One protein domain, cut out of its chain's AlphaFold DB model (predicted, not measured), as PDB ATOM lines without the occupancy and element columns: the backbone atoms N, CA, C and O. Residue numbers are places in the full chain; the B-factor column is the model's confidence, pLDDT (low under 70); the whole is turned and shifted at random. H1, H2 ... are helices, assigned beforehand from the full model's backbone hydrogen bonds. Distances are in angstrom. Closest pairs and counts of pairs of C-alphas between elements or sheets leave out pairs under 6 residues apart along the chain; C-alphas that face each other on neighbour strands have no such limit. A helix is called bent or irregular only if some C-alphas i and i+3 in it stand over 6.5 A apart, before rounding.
ATOM      1  N   ASP A   6     350.112 316.583 394.464       93.75
ATOM      2  CA  ASP A   6     350.066 315.180 394.073       93.75
ATOM      3  C   ASP A   6     349.096 315.018 392.896       93.75
ATOM      4  O   ASP A   6     347.984 315.540 392.924       93.75
ATOM      5  N   GLN A   7     349.537 314.349 391.834       92.00
ATOM      6  CA  GLN A   7     348.782 314.215 390.579       92.00
ATOM      7  C   GLN A   7     349.047 312.842 389.924       92.00
ATOM      8  O   GLN A   7     349.684 312.768 388.865       92.00
ATOM      9  N   PRO A   8     348.642 311.725 390.563       89.00
ATOM     10  CA  PRO A   8     348.918 310.379 390.060       89.00
ATOM     11  C   PRO A   8     348.187 310.070 388.744       89.00
ATOM     12  O   PRO A   8     348.694 309.295 387.934       89.00
ATOM     13  N   GLU A   9     347.053 310.724 388.487       89.69
ATOM     14  CA  GLU A   9     346.247 310.578 387.270       89.69
ATOM     15  C   GLU A   9     346.624 311.564 386.148       89.69
ATOM     16  O   GLU A   9     345.929 311.623 385.133       89.69
ATOM     17  N   ALA A  10     347.708 312.339 386.291       86.06
ATOM     18  CA  ALA A  10     348.167 313.275 385.260       86.06
ATOM     19  C   ALA A  10     348.739 312.541 384.034       86.06
ATOM     20  O   ALA A  10     349.952 312.390 383.862       86.06
ATOM     21  N   VAL A  11     347.836 312.085 383.168       81.00
ATOM     22  CA  VAL A  11     348.137 311.526 381.850       81.00
ATOM     23  C   VAL A  11     348.269 312.677 380.852       81.00
ATOM     24  O   VAL A  11     347.408 313.547 380.793       81.00
ATOM     25  N   GLY A  12     349.344 312.687 380.056       78.38
ATOM     26  CA  GLY A  12     349.576 313.738 379.053       78.38
ATOM     27  C   GLY A  12     350.442 314.910 379.526       78.38
ATOM     28  O   GLY A  12     350.388 315.978 378.928       78.38
ATOM     29  N   LEU A  13     351.242 314.725 380.585       85.25
ATOM     30  CA  LEU A  13     352.305 315.655 380.974       85.25
ATOM     31  C   LEU A  13     353.638 314.916 381.126       85.25
ATOM     32  O   LEU A  13     353.773 314.005 381.947       85.25
ATOM     33  N   SER A  14     354.636 315.299 380.326       86.50
ATOM     34  CA  SER A  14     355.946 314.639 380.329       86.50
ATOM     35  C   SER A  14     356.669 314.790 381.676       86.50
ATOM     36  O   SER A  14     356.524 315.788 382.384       86.50
ATOM     37  N   LEU A  15     357.514 313.813 382.031       85.88
ATOM     38  CA  LEU A  15     358.333 313.885 383.251       85.88
ATOM     39  C   LEU A  15     359.259 315.110 383.269       85.88
ATOM     40  O   LEU A  15     359.614 315.599 384.338       85.88
ATOM     41  N   GLU A  16     359.674 315.591 382.097       87.44
ATOM     42  CA  GLU A  16     360.503 316.785 381.970       87.44
ATOM     43  C   GLU A  16     359.731 318.052 382.342       87.44
ATOM     44  O   GLU A  16     360.209 318.815 383.177       87.44
ATOM     45  N   LEU A  17     358.509 318.225 381.828       87.94
ATOM     46  CA  LEU A  17     357.661 319.363 382.190       87.94
ATOM     47  C   LEU A  17     357.252 319.335 383.663       87.94
ATOM     48  O   LEU A  17     357.277 320.368 384.328       87.94
ATOM     49  N   ARG A  18     356.982 318.147 384.218       88.12
ATOM     50  CA  ARG A  18     356.734 317.995 385.663       88.12
ATOM     51  C   ARG A  18     357.923 318.477 386.497       88.12
ATOM     52  O   ARG A  18     357.729 319.161 387.495       88.12
ATOM     53  N   ARG A  19     359.159 318.172 386.079       87.75
ATOM     54  CA  ARG A  19     360.381 318.669 386.743       87.75
ATOM     55  C   ARG A  19     360.577 320.179 386.601       87.75
ATOM     56  O   ARG A  19     361.206 320.774 387.467       87.75
ATOM     57  N   GLN A  20     360.047 320.784 385.540       88.75
ATOM     58  CA  GLN A  20     360.040 322.238 385.348       88.75
ATOM     59  C   GLN A  20     358.939 322.946 386.161       88.75
ATOM     60  O   GLN A  20     358.900 324.171 386.193       88.75
ATOM     61  N   GLY A  21     358.079 322.193 386.858       89.31
ATOM     62  CA  GLY A  21     357.031 322.738 387.721       89.31
ATOM     63  C   GLY A  21     355.662 322.874 387.054       89.31
ATOM     64  O   GLY A  21     354.778 323.493 387.638       89.31
ATOM     65  N   TYR A  22     355.464 322.292 385.866       90.81
ATOM     66  CA  TYR A  22     354.137 322.201 385.257       90.81
ATOM     67  C   TYR A  22     353.280 321.138 385.957       90.81
ATOM     68  O   TYR A  22     353.767 320.075 386.362       90.81
ATOM     69  N   ALA A  23     351.979 321.405 386.055       91.81
ATOM     70  CA  ALA A  23     350.987 320.498 386.620       91.81
ATOM     71  C   ALA A  23     349.625 320.672 385.935       91.81
ATOM     72  O   ALA A  23     349.299 321.758 385.454       91.81
ATOM     73  N   LEU A  24     348.819 319.607 385.913       91.44
ATOM     74  CA  LEU A  24     347.450 319.649 385.396       91.44
ATOM     75  C   LEU A  24     346.481 319.936 386.548       91.44
ATOM     76  O   LEU A  24     346.148 319.044 387.330       91.44
ATOM     77  N   LEU A  25     346.016 321.184 386.661       91.00
ATOM     78  CA  LEU A  25     345.181 321.619 387.791       91.00
ATOM     79  C   LEU A  25     343.860 320.842 387.913       91.00
ATOM     80  O   LEU A  25     343.384 320.628 389.022       91.00
ATOM     81  N   CYS A  26     343.290 320.370 386.801       90.75
ATOM     82  CA  CYS A  26     342.035 319.610 386.788       90.75
ATOM     83  C   CYS A  26     342.116 318.234 387.477       90.75
ATOM     84  O   CYS A  26     341.077 317.656 387.787       90.75
ATOM     85  N   VAL A  27     343.327 317.721 387.718       92.81
ATOM     86  CA  VAL A  27     343.587 316.410 388.342       92.81
ATOM     87  C   VAL A  27     344.620 316.492 389.475       92.81
ATOM     88  O   VAL A  27     345.184 315.480 389.877       92.81
ATOM     89  N   SER A  28     344.902 317.696 389.983       92.94
ATOM     90  CA  SER A  28     345.895 317.907 391.041       92.94
ATOM     91  C   SER A  28     345.252 317.995 392.424       92.94
ATOM     92  O   SER A  28     344.290 318.732 392.633       92.94
ATOM     93  N   TYR A  29     345.855 317.314 393.396       94.62
ATOM     94  CA  TYR A  29     345.543 317.434 394.815       94.62
ATOM     95  C   TYR A  29     346.607 318.280 395.521       94.62
ATOM     96  O   TYR A  29     347.789 317.934 395.530       94.62
ATOM     97  N   ALA A  30     346.194 319.384 396.145       94.62
ATOM     98  CA  ALA A  30     347.090 320.234 396.928       94.62
ATOM     99  C   ALA A  30     347.548 319.524 398.215       94.62
ATOM    100  O   ALA A  30     346.731 318.996 398.973       94.62
ATOM    101  N   ARG A  31     348.860 319.518 398.470       95.50
ATOM    102  CA  ARG A  31     349.488 318.956 399.682       95.50
ATOM    103  C   ARG A  31     350.021 320.036 400.627       95.50
ATOM    104  O   ARG A  31     350.333 319.740 401.778       95.50
ATOM    105  N   SER A  32     350.064 321.280 400.161       95.81
ATOM    106  CA  SER A  32     350.373 322.487 400.926       95.81
ATOM    107  C   SER A  32     349.598 323.678 400.356       95.81
ATOM    108  O   SER A  32     348.871 323.533 399.371       95.81
ATOM    109  N   ASP A  33     349.810 324.867 400.920       96.12
ATOM    110  CA  ASP A  33     349.437 326.116 400.256       96.12
ATOM    111  C   ASP A  33     350.135 326.200 398.891       96.12
ATOM    112  O   ASP A  33     351.309 325.828 398.772       96.12
ATOM    113  N   LEU A  34     349.395 326.633 397.868       92.44
ATOM    114  CA  LEU A  34     349.857 326.701 396.483       92.44
ATOM    115  C   LEU A  34     349.826 328.135 395.972       92.44
ATOM    116  O   LEU A  34     348.804 328.814 396.068       92.44
ATOM    117  N   GLU A  35     350.915 328.537 395.326       93.50
ATOM    118  CA  GLU A  35     350.951 329.712 394.462       93.50
ATOM    119  C   GLU A  35     351.331 329.262 393.050       93.50
ATOM    120  O   GLU A  35     352.431 328.743 392.803       93.50
ATOM    121  N   VAL A  36     350.387 329.415 392.125       91.94
ATOM    122  CA  VAL A  36     350.496 328.943 390.741       91.94
ATOM    123  C   VAL A  36     350.116 330.051 389.772       91.94
ATOM    124  O   VAL A  36     349.300 330.916 390.082       91.94
ATOM    125  N   GLU A  37     350.701 329.988 388.585       90.50
ATOM    126  CA  GLU A  37     350.345 330.834 387.454       90.50
ATOM    127  C   GLU A  37     349.708 329.949 386.385       90.50
ATOM    128  O   GLU A  37     350.212 328.863 386.090       90.50
ATOM    129  N   THR A  38     348.586 330.395 385.826       89.38
ATOM    130  CA  THR A  38     347.960 329.723 384.686       89.38
ATOM    131  C   THR A  38     348.763 330.030 383.432       89.38
ATOM    132  O   THR A  38     349.004 331.198 383.143       89.38
ATOM    133  N   GLN A  39     349.146 328.996 382.695       80.00
ATOM    134  CA  GLN A  39     349.827 329.134 381.410       80.00
ATOM    135  C   GLN A  39     348.840 328.934 380.262       80.00
ATOM    136  O   GLN A  39     347.774 328.342 380.457       80.00
ATOM    137  N   ASP A  40     349.200 329.435 379.081       79.69
ATOM    138  CA  ASP A  40     348.458 329.154 377.856       79.69
ATOM    139  C   ASP A  40     348.581 327.658 377.515       79.69
ATOM    140  O   ASP A  40     349.662 327.067 377.612       79.69
ATOM    141  N   GLU A  41     347.469 327.027 377.145       72.69
ATOM    142  CA  GLU A  41     347.436 325.599 376.811       72.69
ATOM    143  C   GLU A  41     348.321 325.305 375.588       72.69
ATOM    144  O   GLU A  41     349.009 324.277 375.548       72.69
ATOM    145  N   ASP A  42     348.381 326.250 374.645       75.31
ATOM    146  CA  ASP A  42     349.152 326.135 373.407       75.31
ATOM    147  C   ASP A  42     350.668 326.022 373.667       75.31
ATOM    148  O   ASP A  42     351.370 325.283 372.974       75.31
ATOM    149  N   GLU A  43     351.192 326.673 374.711       77.12
ATOM    150  CA  GLU A  43     352.611 326.581 375.086       77.12
ATOM    151  C   GLU A  43     352.979 325.166 375.553       77.12
ATOM    152  O   GLU A  43     353.976 324.582 375.113       77.12
ATOM    153  N   VAL A  44     352.151 324.583 376.423       74.00
ATOM    154  CA  VAL A  44     352.366 323.224 376.939       74.00
ATOM    155  C   VAL A  44     352.240 322.198 375.812       74.00
ATOM    156  O   VAL A  44     353.002 321.224 375.778       74.00
ATOM    157  N   TYR A  45     351.319 322.424 374.872       72.75
ATOM    158  CA  TYR A  45     351.161 321.589 373.688       72.75
ATOM    159  C   TYR A  45     352.414 321.605 372.805       72.75
ATOM    160  O   TYR A  45     352.939 320.544 372.460       72.75
ATOM    161  N   GLU A  46     352.943 322.783 372.478       75.00
ATOM    162  CA  GLU A  46     354.155 322.919 371.663       75.00
ATOM    163  C   GLU A  46     355.377 322.267 372.333       75.00
ATOM    164  O   GLU A  46     356.132 321.528 371.688       75.00
ATOM    165  N   LEU A  47     355.535 322.458 373.649       75.19
ATOM    166  CA  LEU A  47     356.622 321.861 374.428       75.19
ATOM    167  C   LEU A  47     356.565 320.323 374.464       75.19
ATOM    168  O   LEU A  47     357.618 319.678 374.477       75.19
ATOM    169  N   GLN A  48     355.369 319.721 374.473       70.62
ATOM    170  CA  GLN A  48     355.209 318.259 374.486       70.62
ATOM    171  C   GLN A  48     355.170 317.618 373.102       70.62
ATOM    172  O   GLN A  48     355.774 316.564 372.896       70.62
ATOM    173  N   PHE A  49     354.441 318.221 372.167       71.12
ATOM    174  CA  PHE A  49     354.021 317.585 370.918       71.12
ATOM    175  C   PHE A  49     354.512 318.338 369.680       71.12
ATOM    176  O   PHE A  49     354.873 317.700 368.686       71.12
ATOM    177  N   GLY A  50     354.621 319.668 369.746       64.38
ATOM    178  CA  GLY A  50     355.057 320.514 368.625       64.38
ATOM    179  C   GLY A  50     356.447 320.157 368.094       64.38
ATOM    180  O   GLY A  50     356.743 320.264 366.903       64.38
ATOM    181  N   ARG A  51     357.307 319.592 368.951       60.12
ATOM    182  CA  ARG A  51     358.659 319.176 368.559       60.12
ATOM    183  C   ARG A  51     358.692 318.008 367.557       60.12
ATOM    184  O   ARG A  51     359.715 317.877 366.877       60.12
ATOM    185  N   TYR A  52     357.619 317.219 367.442       58.88
ATOM    186  CA  TYR A  52     357.486 316.075 366.521       58.88
ATOM    187  C   TYR A  52     356.329 316.220 365.524       58.88
ATOM    188  O   TYR A  52     356.350 315.588 364.464       58.88
ATOM    189  N   PHE A  53     355.345 317.069 365.825       56.47
ATOM    190  CA  PHE A  53     354.248 317.364 364.914       56.47
ATOM    191  C   PHE A  53     354.807 317.953 363.605       56.47
ATOM    192  O   PHE A  53     355.614 318.878 363.613       56.47
ATOM    193  N   ALA A  54     354.430 317.363 362.470       55.94
ATOM    194  CA  ALA A  54     354.864 317.741 361.117       55.94
ATOM    195  C   ALA A  54     356.346 317.512 360.730       55.94
ATOM    196  O   ALA A  54     356.743 317.934 359.643       55.94
TER     197      ALA A  54
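What this domain is: This is residues 6 to 54 of the 67 residues of the protein "Ferredoxin 2Fe-2S" of Nostoc cycadae WK-1 (UniProt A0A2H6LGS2). Little regular structure is present: a long looping stretch with no named element, residues 20 to 40, runs from the short helix H1 out to one end of the domain near Asp 33 and folds back to H2. H2 and the tail after it, to Ala 54, make the opposite end. The printed part has 49 residues, with two named helices, H1 then H2, and no named strand; the class is all helix, though the helices hold only 15 residues. It is elongated, spanning 40 by 21 by 18 A, and only just loose, close to compact, with a radius of gyration of the C-alphas of 11.7 A.

How they stand to each other: H1, residues 15 to 19, and H2, residues 41 to 50, are near each other, with their closest C-alphas 8.2 A apart. In both helices every O i to N i+4 pair is within hydrogen-bond range.

Where its parts are: H1 begins at C-alpha 15 (358.333, 313.885, 383.251) and is 6.3 A long from first to last C-alpha. H2 is 12.3 A long and ends at C-alpha 50 (355.057, 320.514, 368.625). It is neither bent nor irregular, but only just: C-alphas 47 and 50 are 6.2 A apart.

The domain as a whole: The C-alphas farthest apart, of Asp 33 and Ala 54, are 40.4 A apart. The link from H1 to H2 is long, with 21 residues. The printed part has no cut. Its mean pLDDT is 83.5, and residues 50 to 54 are under 70.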